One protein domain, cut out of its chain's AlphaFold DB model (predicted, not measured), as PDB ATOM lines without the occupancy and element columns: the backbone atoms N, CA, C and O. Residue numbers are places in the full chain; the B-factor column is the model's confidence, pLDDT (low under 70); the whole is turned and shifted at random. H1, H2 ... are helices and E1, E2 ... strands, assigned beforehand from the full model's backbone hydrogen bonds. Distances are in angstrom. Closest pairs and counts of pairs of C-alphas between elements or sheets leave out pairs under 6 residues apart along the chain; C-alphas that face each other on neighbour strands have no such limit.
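What this domain is: This is residues 183 to 298 of the 872 residues of the protein "FAD-binding protein" of Clostridiaceae bacterium (UniProt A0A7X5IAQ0). A small, strongly twisted sheet of three strands is covered on one face by helices H2 and H3, two layers. The 116 printed residues, mixed in class, include E1 E2 E3, a meander of antiparallel neighbours side by side in that order, then H1, H2 and H3. The whole is compact, radius of gyration of the C-alphas 13.3 A, and spans 37 by 34 by 18 A.

How they stand to each other: E1, residues 188 to 194, and E2, 204 to 210, form a hairpin, N 190 and O 208 being 2.9 A apart. E2 and E3, 215 to 219, form another, with N 209 and O 217 2.9 A apart. H3, 260 to 279, is on the sheet. H2, 231 to 248, touches H3 at a steep tilt of 50 degrees; the closest C-alphas, Val 237 and Cys 263, are 6.1 A apart. H1, 224 to 227, only grazes the sheet. H2 has 11 of 14 O i to N i+4 pairs within hydrogen-bond range, H3 15 of 16.

Where its parts are: E1 begins at C-alpha 188 (-37.364, -7.613, 41.269). H3, 28.9 A from first to last C-alpha, ends at C-alpha 279 (-35.718, 2.453, 47.907).

The domain as a whole: The link H2 to H3 is long. Residues 196 to 197 and 284 to 289 have pLDDT under 70.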
ATOM      1  N   ARG A 183     -24.688  -1.583  49.935       75.62
ATOM      2  CA  ARG A 183     -26.147  -1.566  50.007       75.62
ATOM      3  C   ARG A 183     -26.685  -2.792  49.259       75.62
ATOM      4  O   ARG A 183     -25.943  -3.526  48.603       75.62
ATOM      5  N   LYS A 184     -27.977  -3.068  49.417       85.00
ATOM      6  CA  LYS A 184     -28.658  -4.169  48.724       85.00
ATOM      7  C   LYS A 184     -29.873  -3.623  48.002       85.00
ATOM      8  O   LYS A 184     -30.639  -2.852  48.576       85.00
ATOM      9  N   MET A 185     -30.046  -4.038  46.757       91.62
ATOM     10  CA  MET A 185     -31.300  -3.842  46.041       91.62
ATOM     11  C   MET A 185     -32.328  -4.859  46.537       91.62
ATOM     12  O   MET A 185     -31.987  -5.895  47.111       91.62
ATOM     13  N   LYS A 186     -33.608  -4.610  46.278       95.19
ATOM     14  CA  LYS A 186     -34.638  -5.633  46.429       95.19
ATOM     15  C   LYS A 186     -34.752  -6.434  45.126       95.19
ATOM     16  O   LYS A 186     -34.950  -5.826  44.076       95.19
ATOM     17  N   PRO A 187     -34.688  -7.779  45.160       97.81
ATOM     18  CA  PRO A 187     -34.868  -8.600  43.969       97.81
ATOM     19  C   PRO A 187     -36.208  -8.324  43.290       97.81
ATOM     20  O   PRO A 187     -37.261  -8.354  43.936       97.81
ATOM     21  N   GLY A 188     -36.180  -8.067  41.984       97.75
ATOM     22  CA  GLY A 188     -37.364  -7.613  41.269       97.75
ATOM     23  C   GLY A 188     -37.093  -7.163  39.840       97.75
ATOM     24  O   GLY A 188     -36.088  -7.509  39.218       97.75
ATOM     25  N   THR A 189     -38.039  -6.411  39.290       98.19
ATOM     26  CA  THR A 189     -37.915  -5.754  37.989       98.19
ATOM     27  C   THR A 189     -38.520  -4.367  38.102       98.19
ATOM     28  O   THR A 189     -39.628  -4.218  38.618       98.19
ATOM     29  N   TYR A 190     -37.757  -3.377  37.657       97.50
ATOM     30  CA  TYR A 190     -37.986  -1.957  37.885       97.50
ATOM     31  C   TYR A 190     -37.952  -1.236  36.546       97.50
ATOM     32  O   TYR A 190     -37.120  -1.560  35.697       97.50
ATOM     33  N   THR A 191     -38.852  -0.279  36.348       96.81
ATOM     34  CA  THR A 191     -38.986   0.443  35.082       96.81
ATOM     35  C   THR A 191     -39.011   1.935  35.363       96.81
ATOM     36  O   THR A 191     -39.826   2.426  36.145       96.81
ATOM     37  N   ALA A 192     -38.112   2.657  34.709       93.06
ATOM     38  CA  ALA A 192     -38.000   4.102  34.807       93.06
ATOM     39  C   ALA A 192     -37.620   4.691  33.447       93.06
ATOM     40  O   ALA A 192     -37.183   3.967  32.552       93.06
ATOM     41  N   SER A 193     -37.783   6.005  33.298       87.00
ATOM     42  CA  SER A 193     -37.592   6.684  32.015       87.00
ATOM     43  C   SER A 193     -36.753   7.951  32.131       87.00
ATOM     44  O   SER A 193     -36.645   8.560  33.205       87.00
ATOM     45  N   ALA A 194     -36.161   8.367  31.013       78.12
ATOM     46  CA  ALA A 194     -35.452   9.635  30.918       78.12
ATOM     47  C   ALA A 194     -35.647  10.318  29.556       78.12
ATOM     48  O   ALA A 194     -35.560   9.688  28.500       78.12
ATOM     49  N   LYS A 195     -35.813  11.642  29.600       70.06
ATOM     50  CA  LYS A 195     -35.968  12.546  28.451       70.06
ATOM     51  C   LYS A 195     -34.646  12.834  27.713       70.06
ATOM     52  O   LYS A 195     -34.555  13.773  26.931       70.06
ATOM     53  N   SER A 196     -33.613  12.024  27.951       61.19
ATOM     54  CA  SER A 196     -32.239  12.210  27.465       61.19
ATOM     55  C   SER A 196     -31.861  11.329  26.261       61.19
ATOM     56  O   SER A 196     -30.687  11.240  25.907       61.19
ATOM     57  N   GLY A 197     -32.843  10.706  25.594       64.31
ATOM     58  CA  GLY A 197     -32.669  10.148  24.244       64.31
ATOM     59  C   GLY A 197     -32.400  11.232  23.184       64.31
ATOM     60  O   GLY A 197     -32.555  12.425  23.445       64.31
ATOM     61  N   PHE A 198     -32.032  10.835  21.964       74.56
ATOM     62  CA  PHE A 198     -31.632  11.746  20.880       74.56
ATOM     63  C   PHE A 198     -32.716  12.779  20.532       74.56
ATOM     64  O   PHE A 198     -32.403  13.932  20.247       74.56
ATOM     65  N   TRP A 199     -33.991  12.378  20.557       75.38
ATOM     66  CA  TRP A 199     -35.103  13.235  20.132       75.38
ATOM     67  C   TRP A 199     -35.709  14.095  21.244       75.38
ATOM     68  O   TRP A 199     -36.366  15.079  20.925       75.38
ATOM     69  N   ARG A 200     -35.533  13.730  22.523       76.88
ATOM     70  CA  ARG A 200     -36.026  14.455  23.722       76.88
ATOM     71  C   ARG A 200     -37.543  14.762  23.794       76.88
ATOM     72  O   ARG A 200     -37.996  15.426  24.721       76.88
ATOM     73  N   ILE A 201     -38.342  14.249  22.853       77.56
ATOM     74  CA  ILE A 201     -39.811  14.415  22.787       77.56
ATOM     75  C   ILE A 201     -40.550  13.401  23.678       77.56
ATOM     76  O   ILE A 201     -41.596  13.719  24.235       77.56
ATOM     77  N   ILE A 202     -40.027  12.174  23.787       78.75
ATOM     78  CA  ILE A 202     -40.627  11.055  24.530       78.75
ATOM     79  C   ILE A 202     -39.621  10.592  25.588       78.75
ATOM     80  O   ILE A 202     -38.435  10.445  25.291       78.75
ATOM     81  N   ASP A 203     -40.101  10.351  26.806       82.19
ATOM     82  CA  ASP A 203     -39.346   9.709  27.884       82.19
ATOM     83  C   ASP A 203     -39.062   8.239  27.534       82.19
ATOM     84  O   ASP A 203     -39.971   7.413  27.575       82.19
ATOM     85  N   LEU A 204     -37.807   7.901  27.222       86.62
ATOM     86  CA  LEU A 204     -37.376   6.541  26.868       86.62
ATOM     87  C   LEU A 204     -37.472   5.616  28.098       86.62
ATOM     88  O   LEU A 204     -36.698   5.821  29.039       86.62
ATOM     89  N   PRO A 205     -38.367   4.607  28.126       91.50
ATOM     90  CA  PRO A 205     -38.523   3.726  29.275       91.50
ATOM     91  C   PRO A 205     -37.562   2.535  29.190       91.50
ATOM     92  O   PRO A 205     -37.510   1.820  28.187       91.50
ATOM     93  N   VAL A 206     -36.834   2.284  30.277       94.94
ATOM     94  CA  VAL A 206     -35.929   1.137  30.424       94.94
ATOM     95  C   VAL A 206     -36.348   0.311  31.630       94.94
ATOM     96  O   VAL A 206     -36.637   0.830  32.705       94.94
ATOM     97  N   THR A 207     -36.386  -1.001  31.431       97.44
ATOM     98  CA  THR A 207     -36.734  -2.003  32.434       97.44
ATOM     99  C   THR A 207     -35.497  -2.805  32.812       97.44
ATOM    100  O   THR A 207     -34.874  -3.424  31.952       97.44
ATOM    101  N   VAL A 208     -35.156  -2.809  34.098       98.12
ATOM    102  CA  VAL A 208     -33.993  -3.502  34.663       98.12
ATOM    103  C   VAL A 208     -34.477  -4.594  35.617       98.12
ATOM    104  O   VAL A 208     -35.273  -4.334  36.517       98.12
ATOM    105  N   THR A 209     -34.001  -5.825  35.434       98.50
ATOM    106  CA  THR A 209     -34.212  -6.934  36.381       98.50
ATOM    107  C   THR A 209     -32.975  -7.085  37.255       98.50
ATOM    108  O   THR A 209     -31.864  -7.151  36.728       98.50
ATOM    109  N   VAL A 210     -33.158  -7.188  38.573       97.31
ATOM    110  CA  VAL A 210     -32.067  -7.253  39.560       97.31
ATOM    111  C   VAL A 210     -32.308  -8.337  40.615       97.31
ATOM    112  O   VAL A 210     -33.453  -8.721  40.871       97.31
ATOM    113  N   ASN A 211     -31.236  -8.815  41.252       95.62
ATOM    114  CA  ASN A 211     -31.309  -9.491  42.557       95.62
ATOM    115  C   ASN A 211     -30.847  -8.532  43.678       95.62
ATOM    116  O   ASN A 211     -31.023  -7.328  43.539       95.62
ATOM    117  N   GLU A 212     -30.307  -9.034  44.793       92.31
ATOM    118  CA  GLU A 212     -29.824  -8.175  45.888       92.31
ATOM    119  C   GLU A 212     -28.539  -7.398  45.542       92.31
ATOM    120  O   GLU A 212     -28.263  -6.359  46.144       92.31
ATOM    121  N   ASP A 213     -27.761  -7.888  44.570       90.25
ATOM    122  CA  ASP A 213     -26.378  -7.467  44.312       90.25
ATOM    123  C   ASP A 213     -26.042  -7.156  42.853       90.25
ATOM    124  O   ASP A 213     -25.027  -6.507  42.616       90.25
ATOM    125  N   ALA A 214     -26.851  -7.610  41.892       93.94
ATOM    126  CA  ALA A 214     -26.496  -7.630  40.477       93.94
ATOM    127  C   ALA A 214     -27.662  -7.278  39.539       93.94
ATOM    128  O   ALA A 214     -28.819  -7.647  39.775       93.94
ATOM    129  N   ILE A 215     -27.313  -6.638  38.423       96.81
ATOM    130  CA  ILE A 215     -28.129  -6.457  37.221       96.81
ATOM    131  C   ILE A 215     -28.159  -7.785  36.458       96.81
ATOM    132  O   ILE A 215     -27.121  -8.309  36.054       96.81
ATOM    133  N   LEU A 216     -29.358  -8.327  36.247       97.38
ATOM    134  CA  LEU A 216     -29.578  -9.621  35.593       97.38
ATOM    135  C   LEU A 216     -30.083  -9.491  34.153       97.38
ATOM    136  O   LEU A 216     -29.860 -10.388  33.343       97.38
ATOM    137  N   ASN A 217     -30.818  -8.420  33.842       97.94
ATOM    138  CA  ASN A 217     -31.397  -8.190  32.520       97.94
ATOM    139  C   ASN A 217     -31.731  -6.706  32.312       97.94
ATOM    140  O   ASN A 217     -32.048  -6.008  33.276       97.94
ATOM    141  N   ILE A 218     -31.719  -6.255  31.057       98.06
ATOM    142  CA  ILE A 218     -32.066  -4.891  30.641       98.06
ATOM    143  C   ILE A 218     -32.953  -4.990  29.394       98.06
ATOM    144  O   ILE A 218     -32.650  -5.750  28.475       98.06
ATOM    145  N   LYS A 219     -34.049  -4.229  29.354       96.12
ATOM    146  CA  LYS A 219     -34.987  -4.164  28.224       96.12
ATOM    147  C   LYS A 219     -35.500  -2.748  27.977       96.12
ATOM    148  O   LYS A 219     -35.675  -1.976  28.913       96.12
ATOM    149  N   THR A 220     -35.860  -2.472  26.732       93.38
ATOM    150  CA  THR A 220     -36.774  -1.394  26.315       93.38
ATOM    151  C   THR A 220     -38.037  -2.015  25.707       93.38
ATOM    152  O   THR A 220     -38.054  -3.231  25.483       93.38
ATOM    153  N   PRO A 221     -39.087  -1.228  25.412       90.75
ATOM    154  CA  PRO A 221     -40.134  -1.644  24.486       90.75
ATOM    155  C   PRO A 221     -39.578  -2.086  23.129       90.75
ATOM    156  O   PRO A 221     -38.494  -1.659  22.723       90.75
ATOM    157  N   GLU A 222     -40.359  -2.904  22.427       85.75
ATOM    158  CA  GLU A 222     -40.103  -3.314  21.039       85.75
ATOM    159  C   GLU A 222     -40.795  -2.375  20.024       85.75
ATOM    160  O   GLU A 222     -40.404  -2.341  18.860       85.75
ATOM    161  N   ASP A 223     -41.784  -1.580  20.461       85.50
ATOM    162  CA  ASP A 223     -42.430  -0.549  19.639       85.50
ATOM    163  C   ASP A 223     -41.695   0.801  19.754       85.50
ATOM    164  O   ASP A 223     -41.541   1.377  20.837       85.50
ATOM    165  N   ARG A 224     -41.295   1.353  18.603       82.44
ATOM    166  CA  ARG A 224     -40.678   2.681  18.472       82.44
ATOM    167  C   ARG A 224     -41.572   3.837  18.909       82.44
ATOM    168  O   ARG A 224     -41.056   4.900  19.253       82.44
ATOM    169  N   PHE A 225     -42.892   3.658  18.903       83.56
ATOM    170  CA  PHE A 225     -43.834   4.644  19.432       83.56
ATOM    171  C   PHE A 225     -43.847   4.673  20.967       83.56
ATOM    172  O   PHE A 225     -44.172   5.713  21.534       83.56
ATOM    173  N   GLU A 226     -43.430   3.588  21.629       85.12
ATOM    174  CA  GLU A 226     -43.226   3.538  23.083       85.12
ATOM    175  C   GLU A 226     -41.796   3.940  23.480       85.12
ATOM    176  O   GLU A 226     -41.618   4.624  24.485       85.12
ATOM    177  N   HIS A 227     -40.769   3.558  22.702       85.31
ATOM    178  CA  HIS A 227     -39.372   3.863  23.048       85.31
ATOM    179  C   HIS A 227     -38.826   5.191  22.490       85.31
ATOM    180  O   HIS A 227     -37.799   5.669  22.962       85.31
ATOM    181  N   GLY A 228     -39.450   5.801  21.478       81.38
ATOM    182  CA  GLY A 228     -39.084   7.120  20.928       81.38
ATOM    183  C   GLY A 228     -37.749   7.205  20.164       81.38
ATOM    184  O   GLY A 228     -37.603   8.052  19.281       81.38
ATOM    185  N   GLU A 229     -36.781   6.332  20.446       85.31
ATOM    186  CA  GLU A 229     -35.500   6.201  19.734       85.31
ATOM    187  C   GLU A 229     -35.617   5.656  18.299       85.31
ATOM    188  O   GLU A 229     -36.658   5.153  17.889       85.31
ATOM    189  N   THR A 230     -34.570   5.836  17.483       85.81
ATOM    190  CA  THR A 230     -34.535   5.340  16.090       85.81
ATOM    191  C   THR A 230     -34.072   3.893  16.091       85.81
ATOM    192  O   THR A 230     -33.102   3.555  16.763       85.81
ATOM    193  N   GLU A 231     -34.763   3.027  15.361       85.00
ATOM    194  CA  GLU A 231     -34.811   1.591  15.654       85.00
ATOM    195  C   GLU A 231     -33.447   0.922  15.450       85.00
ATOM    196  O   GLU A 231     -32.974   0.188  16.310       85.00
ATOM    197  N   VAL A 232     -32.749   1.264  14.363       84.88
ATOM    198  CA  VAL A 232     -31.397   0.748  14.063       84.88
ATOM    199  C   VAL A 232     -30.313   1.287  15.014       84.88
ATOM    200  O   VAL A 232     -29.285   0.641  15.229       84.88
ATOM    201  N   VAL A 233     -30.550   2.452  15.630       86.88
ATOM    202  CA  VAL A 233     -29.664   3.036  16.648       86.88
ATOM    203  C   VAL A 233     -29.940   2.383  18.004       86.88
ATOM    204  O   VAL A 233     -29.006   1.912  18.649       86.88
ATOM    205  N   MET A 234     -31.213   2.246  18.385       89.44
ATOM    206  CA  MET A 234     -31.657   1.550  19.596       89.44
ATOM    207  C   MET A 234     -31.199   0.085  19.607       89.44
ATOM    208  O   MET A 234     -30.643  -0.377  20.601       89.44
ATOM    209  N   GLN A 235     -31.306  -0.620  18.475       88.56
ATOM    210  CA  GLN A 235     -30.783  -1.980  18.325       88.56
ATOM    211  C   GLN A 235     -29.267  -2.047  18.559       88.56
ATOM    212  O   GLN A 235     -28.780  -2.998  19.156       88.56
ATOM    213  N   SER A 236     -28.509  -1.012  18.181       89.19
ATOM    214  CA  SER A 236     -27.066  -0.944  18.458       89.19
ATOM    215  C   SER A 236     -26.755  -0.757  19.954       89.19
ATOM    216  O   SER A 236     -25.713  -1.212  20.424       89.19
ATOM    217  N   VAL A 237     -27.667  -0.150  20.727       92.00
ATOM    218  CA  VAL A 237     -27.596  -0.108  22.198       92.00
ATOM    219  C   VAL A 237     -27.927  -1.489  22.790       92.00
ATOM    220  O   VAL A 237     -27.189  -1.974  23.647       92.00
ATOM    221  N   ILE A 238     -28.972  -2.160  22.296       93.44
ATOM    222  CA  ILE A 238     -29.371  -3.512  22.735       93.44
ATOM    223  C   ILE A 238     -28.256  -4.539  22.460       93.44
ATOM    224  O   ILE A 238     -27.897  -5.308  23.350       93.44
ATOM    225  N   ASP A 239     -27.667  -4.521  21.261       90.25
ATOM    226  CA  ASP A 239     -26.694  -5.521  20.797       90.25
ATOM    227  C   ASP A 239     -25.311  -5.413  21.464       90.25
ATOM    228  O   ASP A 239     -24.539  -6.373  21.418       90.25
ATOM    229  N   ARG A 240     -24.962  -4.253  22.045       91.38
ATOM    230  CA  ARG A 240     -23.613  -3.983  22.592       91.38
ATOM    231  C   ARG A 240     -23.595  -3.324  23.966       91.38
ATOM    232  O   ARG A 240     -22.846  -3.769  24.830       91.38
ATOM    233  N   PHE A 241     -24.397  -2.285  24.198       93.81
ATOM    234  CA  PHE A 241     -24.372  -1.553  25.468       93.81
ATOM    235  C   PHE A 241     -24.949  -2.399  26.609       93.81
ATOM    236  O   PHE A 241     -24.301  -2.536  27.643       93.81
ATOM    237  N   PHE A 242     -26.107  -3.043  26.416       96.12
ATOM    238  CA  PHE A 242     -26.712  -3.873  27.471       96.12
ATOM    239  C   PHE A 242     -25.807  -5.067  27.862       96.12
ATOM    240  O   PHE A 242     -25.596  -5.260  29.062       96.12
ATOM    241  N   PRO A 243     -25.184  -5.815  26.920       95.25
ATOM    242  CA  PRO A 243     -24.164  -6.811  27.250       95.25
ATOM    243  C   PRO A 243     -22.982  -6.268  28.060       95.25
ATOM    244  O   PRO A 243     -22.602  -6.909  29.035       95.25
ATOM    245  N   ARG A 244     -22.426  -5.090  27.725       94.06
ATOM    246  CA  ARG A 244     -21.331  -4.477  28.509       94.06
ATOM    247  C   ARG A 244     -21.760  -4.190  29.947       94.06
ATOM    248  O   ARG A 244     -21.016  -4.517  30.867       94.06
ATOM    249  N   VAL A 245     -22.951  -3.619  30.134       95.31
ATOM    250  CA  VAL A 245     -23.492  -3.285  31.462       95.31
ATOM    251  C   VAL A 245     -23.697  -4.540  32.311       95.31
ATOM    252  O   VAL A 245     -23.308  -4.567  33.474       95.31
ATOM    253  N   ILE A 246     -24.261  -5.604  31.731       96.06
ATOM    254  CA  ILE A 246     -24.506  -6.868  32.444       96.06
ATOM    255  C   ILE A 246     -23.190  -7.617  32.720       96.06
ATOM    256  O   ILE A 246     -23.032  -8.186  33.798       96.06
ATOM    257  N   ALA A 247     -22.231  -7.606  31.789       94.19
ATOM    258  CA  ALA A 247     -20.948  -8.291  31.962       94.19
ATOM    259  C   ALA A 247     -20.071  -7.651  33.051       94.19
ATOM    260  O   ALA A 247     -19.457  -8.372  33.832       94.19
ATOM    261  N   ASN A 248     -20.042  -6.316  33.122       92.75
ATOM    262  CA  ASN A 248     -19.187  -5.572  34.056       92.75
ATOM    263  C   ASN A 248     -19.926  -5.073  35.308       92.75
ATOM    264  O   ASN A 248     -19.305  -4.479  36.179       92.75
ATOM    265  N   GLN A 249     -21.245  -5.291  35.400       93.94
ATOM    266  CA  GLN A 249     -22.094  -4.847  36.514       93.94
ATOM    267  C   GLN A 249     -22.024  -3.334  36.800       93.94
ATOM    268  O   GLN A 249     -22.248  -2.905  37.925       93.94
ATOM    269  N   SER A 250     -21.786  -2.517  35.770       91.06
ATOM    270  CA  SER A 250     -21.759  -1.051  35.852       91.06
ATOM    271  C   SER A 250     -22.494  -0.436  34.663       91.06
ATOM    272  O   SER A 250     -22.322  -0.863  33.520       91.06
ATOM    273  N   ILE A 251     -23.306   0.596  34.910       89.69
ATOM    274  CA  ILE A 251     -23.950   1.379  33.847       89.69
ATOM    275  C   ILE A 251     -23.004   2.427  33.236       89.69
ATOM    276  O   ILE A 251     -23.336   3.043  32.218       89.69
ATOM    277  N   ASN A 252     -21.807   2.597  33.809       84.81
ATOM    278  CA  ASN A 252     -20.776   3.548  33.394       84.81
ATOM    279  C   ASN A 252     -19.678   2.921  32.501       84.81
ATOM    280  O   ASN A 252     -18.525   3.339  32.502       84.81
ATOM    281  N   VAL A 253     -20.060   1.915  31.707       87.25
ATOM    282  CA  VAL A 253     -19.276   1.358  30.585       87.25
ATOM    283  C   VAL A 253     -19.331   2.266  29.350       87.25
ATOM    284  O   VAL A 253     -20.290   3.028  29.190       87.25
ATOM    285  N   ASP A 254     -18.364   2.147  28.434       83.94
ATOM    286  CA  ASP A 254     -18.328   2.936  27.193       83.94
ATOM    287  C   ASP A 254     -19.617   2.851  26.364       83.94
ATOM    288  O   ASP A 254     -20.207   1.779  26.167       83.94
ATOM    289  N   THR A 255     -20.013   3.998  25.803       87.31
ATOM    290  CA  THR A 255     -21.113   4.074  24.830       87.31
ATOM    291  C   THR A 255     -20.752   3.389  23.508       87.31
ATOM    292  O   THR A 255     -19.592   3.097  23.223       87.31
ATOM    293  N   VAL A 256     -21.755   3.108  22.679       88.44
ATOM    294  CA  VAL A 256     -21.548   2.486  21.365       88.44
ATOM    295  C   VAL A 256     -21.335   3.573  20.314       88.44
ATOM    296  O   VAL A 256     -22.177   4.461  20.164       88.44
ATOM    297  N   SER A 257     -20.239   3.490  19.554       85.69
ATOM    298  CA  SER A 257     -19.930   4.417  18.458       85.69
ATOM    299  C   SER A 257     -21.063   4.454  17.427       85.69
ATOM    300  O   SER A 257     -21.314   3.466  16.732       85.69
ATOM    301  N   GLY A 258     -21.743   5.602  17.335       82.00
ATOM    302  CA  GLY A 258     -22.936   5.821  16.506       82.00
ATOM    303  C   GLY A 258     -24.273   5.815  17.263       82.00
ATOM    304  O   GLY A 258     -25.269   6.255  16.699       82.00
ATOM    305  N   ALA A 259     -24.314   5.396  18.531       85.75
ATOM    306  CA  ALA A 259     -25.521   5.392  19.370       85.75
ATOM    307  C   ALA A 259     -25.355   6.161  20.700       85.75
ATOM    308  O   ALA A 259     -26.166   6.013  21.609       85.75
ATOM    309  N   THR A 260     -24.321   7.001  20.818       82.56
ATOM    310  CA  THR A 260     -23.906   7.689  22.055       82.56
ATOM    311  C   THR A 260     -25.044   8.383  22.813       82.56
ATOM    312  O   THR A 260     -25.182   8.157  24.011       82.56
ATOM    313  N   GLN A 261     -25.886   9.184  22.147       80.00
ATOM    314  CA  GLN A 261     -27.001   9.875  22.820       80.00
ATOM    315  C   GLN A 261     -28.046   8.882  23.353       80.00
ATOM    316  O   GLN A 261     -28.460   8.981  24.503       80.00
ATOM    317  N   SER A 262     -28.400   7.863  22.570       86.44
ATOM    318  CA  SER A 262     -29.320   6.797  22.978       86.44
ATOM    319  C   SER A 262     -28.744   5.961  24.139       86.44
ATOM    320  O   SER A 262     -29.473   5.631  25.071       86.44
ATOM    321  N   CYS A 263     -27.430   5.688  24.157       88.44
ATOM    322  CA  CYS A 263     -26.741   5.070  25.300       88.44
ATOM    323  C   CYS A 263     -26.838   5.927  26.575       88.44
ATOM    324  O   CYS A 263     -27.105   5.379  27.643       88.44
ATOM    325  N   LEU A 264     -26.645   7.249  26.481       83.50
ATOM    326  CA  LEU A 264     -26.790   8.171  27.618       83.50
ATOM    327  C   LEU A 264     -28.245   8.237  28.116       83.50
ATOM    328  O   LEU A 264     -28.480   8.189  29.325       83.50
ATOM    329  N   GLY A 265     -29.215   8.244  27.194       82.62
ATOM    330  CA  GLY A 265     -30.644   8.121  27.487       82.62
ATOM    331  C   GLY A 265     -30.966   6.877  28.316       82.62
ATOM    332  O   GLY A 265     -31.512   6.976  29.417       82.62
ATOM    333  N   VAL A 266     -30.541   5.702  27.837       90.12
ATOM    334  CA  VAL A 266     -30.717   4.438  28.570       90.12
ATOM    335  C   VAL A 266     -29.963   4.460  29.901       90.12
ATOM    336  O   VAL A 266     -30.532   4.048  30.908       90.12
ATOM    337  N   ARG A 267     -28.722   4.965  29.963       89.88
ATOM    338  CA  ARG A 267     -27.944   5.054  31.215       89.88
ATOM    339  C   ARG A 267     -28.707   5.829  32.297       89.88
ATOM    340  O   ARG A 267     -28.800   5.355  33.427       89.88
ATOM    341  N   ASN A 268     -29.307   6.969  31.959       84.25
ATOM    342  CA  ASN A 268     -30.073   7.768  32.922       84.25
ATOM    343  C   ASN A 268     -31.408   7.109  33.320       84.25
ATOM    344  O   ASN A 268     -31.828   7.236  34.468       84.25
ATOM    345  N   ALA A 269     -32.052   6.358  32.422       89.69
ATOM    346  CA  ALA A 269     -33.238   5.567  32.754       89.69
ATOM    347  C   ALA A 269     -32.908   4.343  33.642       89.69
ATOM    348  O   ALA A 269     -33.624   4.074  34.605       89.69
ATOM    349  N   MET A 270     -31.794   3.643  33.385       92.50
ATOM    350  CA  MET A 270     -31.332   2.522  34.219       92.50
ATOM    351  C   MET A 270     -31.011   2.963  35.645       92.50
ATOM    352  O   MET A 270     -31.417   2.277  36.577       92.50
ATOM    353  N   ARG A 271     -30.351   4.115  35.833       88.25
ATOM    354  CA  ARG A 271     -30.058   4.651  37.173       88.25
ATOM    355  C   ARG A 271     -31.313   4.788  38.023       88.25
ATOM    356  O   ARG A 271     -31.376   4.215  39.104       88.25
ATOM    357  N   LYS A 272     -32.346   5.438  37.481       87.69
ATOM    358  CA  LYS A 272     -33.643   5.597  38.153       87.69
ATOM    359  C   LYS A 272     -34.305   4.256  38.490       87.69
ATOM    360  O   LYS A 272     -34.961   4.138  39.519       87.69
ATOM    361  N   ALA A 273     -34.124   3.227  37.659       93.19
ATOM    362  CA  ALA A 273     -34.616   1.878  37.950       93.19
ATOM    363  C   ALA A 273     -33.814   1.176  39.071       93.19
ATOM    364  O   ALA A 273     -34.396   0.423  39.850       93.19
ATOM    365  N   LEU A 274     -32.508   1.446  39.203       91.75
ATOM    366  CA  LEU A 274     -31.687   0.976  40.329       91.75
ATOM    367  C   LEU A 274     -32.025   1.729  41.628       91.75
ATOM    368  O   LEU A 274     -32.173   1.103  42.673       91.75
ATOM    369  N   GLU A 275     -32.235   3.046  41.567       86.50
ATOM    370  CA  GLU A 275     -32.672   3.875  42.703       86.50
ATOM    371  C   GLU A 275     -34.001   3.373  43.291       86.50
ATOM    372  O   GLU A 275     -34.096   3.166  44.503       86.50
ATOM    373  N   GLN A 276     -34.987   3.061  42.438       91.75
ATOM    374  CA  GLN A 276     -36.232   2.389  42.843       91.75
ATOM    375  C   GLN A 276     -35.978   1.029  43.523       91.75
ATOM    376  O   GLN A 276     -36.714   0.643  44.435       91.75
ATOM    377  N   ALA A 277     -34.958   0.281  43.091       92.69
ATOM    378  CA  ALA A 277     -34.622  -1.024  43.657       92.69
ATOM    379  C   ALA A 277     -33.965  -0.924  45.045       92.69
ATOM    380  O   ALA A 277     -34.208  -1.796  45.886       92.69
ATOM    381  N   PHE A 278     -33.191   0.135  45.310       87.50
ATOM    382  CA  PHE A 278     -32.666   0.461  46.642       87.50
ATOM    383  C   PHE A 278     -33.757   0.990  47.579       87.50
ATOM    384  O   PHE A 278     -33.904   0.473  48.689       87.50
ATOM    385  N   GLU A 279     -34.589   1.931  47.120       85.81
ATOM    386  CA  GLU A 279     -35.718   2.453  47.907       85.81
ATOM    387  C   GLU A 279     -36.666   1.320  48.325       85.81
ATOM    388  O   GLU A 279     -37.061   1.205  49.487       85.81
ATOM    389  N   ALA A 280     -36.965   0.399  47.403       92.44
ATOM    390  CA  ALA A 280     -37.815  -0.755  47.672       92.44
ATOM    391  C   ALA A 280     -37.198  -1.775  48.658       92.44
ATOM    392  O   ALA A 280     -37.942  -2.621  49.172       92.44
ATOM    393  N   ALA A 281     -35.888  -1.706  48.926       87.81
ATOM    394  CA  ALA A 281     -35.190  -2.452  49.980       87.81
ATOM    395  C   ALA A 281     -35.128  -1.703  51.328       87.81
ATOM    396  O   ALA A 281     -34.822  -2.317  52.350       87.81
ATOM    397  N   GLY A 282     -35.441  -0.402  51.350       82.31
ATOM    398  CA  GLY A 282     -35.265   0.473  52.513       82.31
ATOM    399  C   GLY A 282     -33.861   1.079  52.642       82.31
ATOM    400  O   GLY A 282     -33.546   1.645  53.687       82.31
ATOM    401  N   GLU A 283     -33.028   0.971  51.605       78.06
ATOM    402  CA  GLU A 283     -31.774   1.724  51.477       78.06
ATOM    403  C   GLU A 283     -32.060   3.091  50.806       78.06
ATOM    404  O   GLU A 283     -33.083   3.234  50.127       78.06
ATOM    405  N   PRO A 284     -31.206   4.123  50.963       65.75
ATOM    406  CA  PRO A 284     -31.452   5.424  50.340       65.75
ATOM    407  C   PRO A 284     -31.419   5.355  48.807       65.75
ATOM    408  O   PRO A 284     -30.515   4.741  48.235       65.75
ATOM    409  N   ALA A 285     -32.364   6.043  48.160       65.44
ATOM    410  CA  ALA A 285     -32.433   6.205  46.710       65.44
ATOM    411  C   ALA A 285     -31.299   7.114  46.198       65.44
ATOM    412  O   ALA A 285     -31.451   8.329  46.096       65.44
ATOM    413  N   CYS A 286     -30.149   6.514  45.908       58.84
ATOM    414  CA  CYS A 286     -29.075   7.113  45.123       58.84
ATOM    415  C   CYS A 286     -28.303   6.013  44.383       58.84
ATOM    416  O   CYS A 286     -28.500   4.820  44.635       58.84
ATOM    417  N   ALA A 287     -27.388   6.410  43.502       56.69
ATOM    418  CA  ALA A 287     -26.416   5.497  42.923       56.69
ATOM    419  C   ALA A 287     -25.571   4.795  44.010       56.69
ATOM    420  O   ALA A 287     -24.827   5.449  44.750       56.69
ATOM    421  N   GLU A 288     -25.632   3.458  44.076       66.19
ATOM    422  CA  GLU A 288     -24.594   2.668  44.748       66.19
ATOM    423  C   GLU A 288     -23.377   2.580  43.823       66.19
ATOM    424  O   GLU A 288     -23.478   2.134  42.682       66.19
ATOM    425  N   ALA A 289     -22.215   2.980  44.337       63.19
ATOM    426  CA  ALA A 289     -21.030   3.239  43.528       63.19
ATOM    427  C   ALA A 289     -20.541   2.045  42.684       63.19
ATOM    428  O   ALA A 289     -20.033   2.274  41.591       63.19
ATOM    429  N   LYS A 290     -20.781   0.794  43.108       74.38
ATOM    430  CA  LYS A 290     -20.454  -0.410  42.313       74.38
ATOM    431  C   LYS A 290     -21.137  -0.442  40.936       74.38
ATOM    432  O   LYS A 290     -20.613  -1.052  40.016       74.38
ATOM    433  N   PHE A 291     -22.283   0.233  40.784       83.44
ATOM    434  CA  PHE A 291     -23.011   0.338  39.515       83.44
ATOM    435  C   PHE A 291     -22.640   1.579  38.682       83.44
ATOM    436  O   PHE A 291     -23.027   1.645  37.518       83.44
ATOM    437  N   GLU A 292     -21.898   2.548  39.231       75.00
ATOM    438  CA  GLU A 292     -21.387   3.730  38.505       75.00
ATOM    439  C   GLU A 292     -19.864   3.700  38.293       75.00
ATOM    440  O   GLU A 292     -19.319   4.610  37.663       75.00
ATOM    441  N   GLU A 293     -19.169   2.684  38.810       76.06
ATOM    442  CA  GLU A 293     -17.718   2.538  38.688       76.06
ATOM    443  C   GLU A 293     -17.306   2.580  37.201       76.06
ATOM    444  O   GLU A 293     -17.847   1.800  36.404       76.06
ATOM    445  N   PRO A 294     -16.423   3.511  36.784       76.56
ATOM    446  CA  PRO A 294     -15.954   3.579  35.404       76.56
ATOM    447  C   PRO A 294     -15.213   2.297  35.025       76.56
ATOM    448  O   PRO A 294     -14.300   1.872  35.730       76.56
ATOM    449  N   VAL A 295     -15.584   1.695  33.897       85.00
ATOM    450  CA  VAL A 295     -14.982   0.437  33.436       85.00
ATOM    451  C   VAL A 295     -14.051   0.716  32.265       85.00
ATOM    452  O   VAL A 295     -14.525   1.026  31.172       85.00
ATOM    453  N   ASP A 296     -12.741   0.552  32.465       85.88
ATOM    454  CA  ASP A 296     -11.807   0.487  31.341       85.88
ATOM    455  C   ASP A 296     -11.975  -0.853  30.613       85.88
ATOM    456  O   ASP A 296     -11.674  -1.923  31.147       85.88
ATOM    457  N   LEU A 297     -12.486  -0.793  29.385       88.56
ATOM    458  CA  LEU A 297     -12.695  -1.967  28.541       88.56
ATOM    459  C   LEU A 297     -11.439  -2.360  27.745       88.56
ATOM    460  O   LEU A 297     -11.464  -3.393  27.072       88.56
ATOM    461  N   LYS A 298     -10.333  -1.602  27.833       89.81
ATOM    462  CA  LYS A 298      -9.138  -1.758  26.980       89.81
ATOM    463  C   LYS A 298      -8.191  -2.882  27.416       89.81
ATOM    464  O   LYS A 298      -6.969  -2.751  27.403       89.81
TER     465      LYS A 298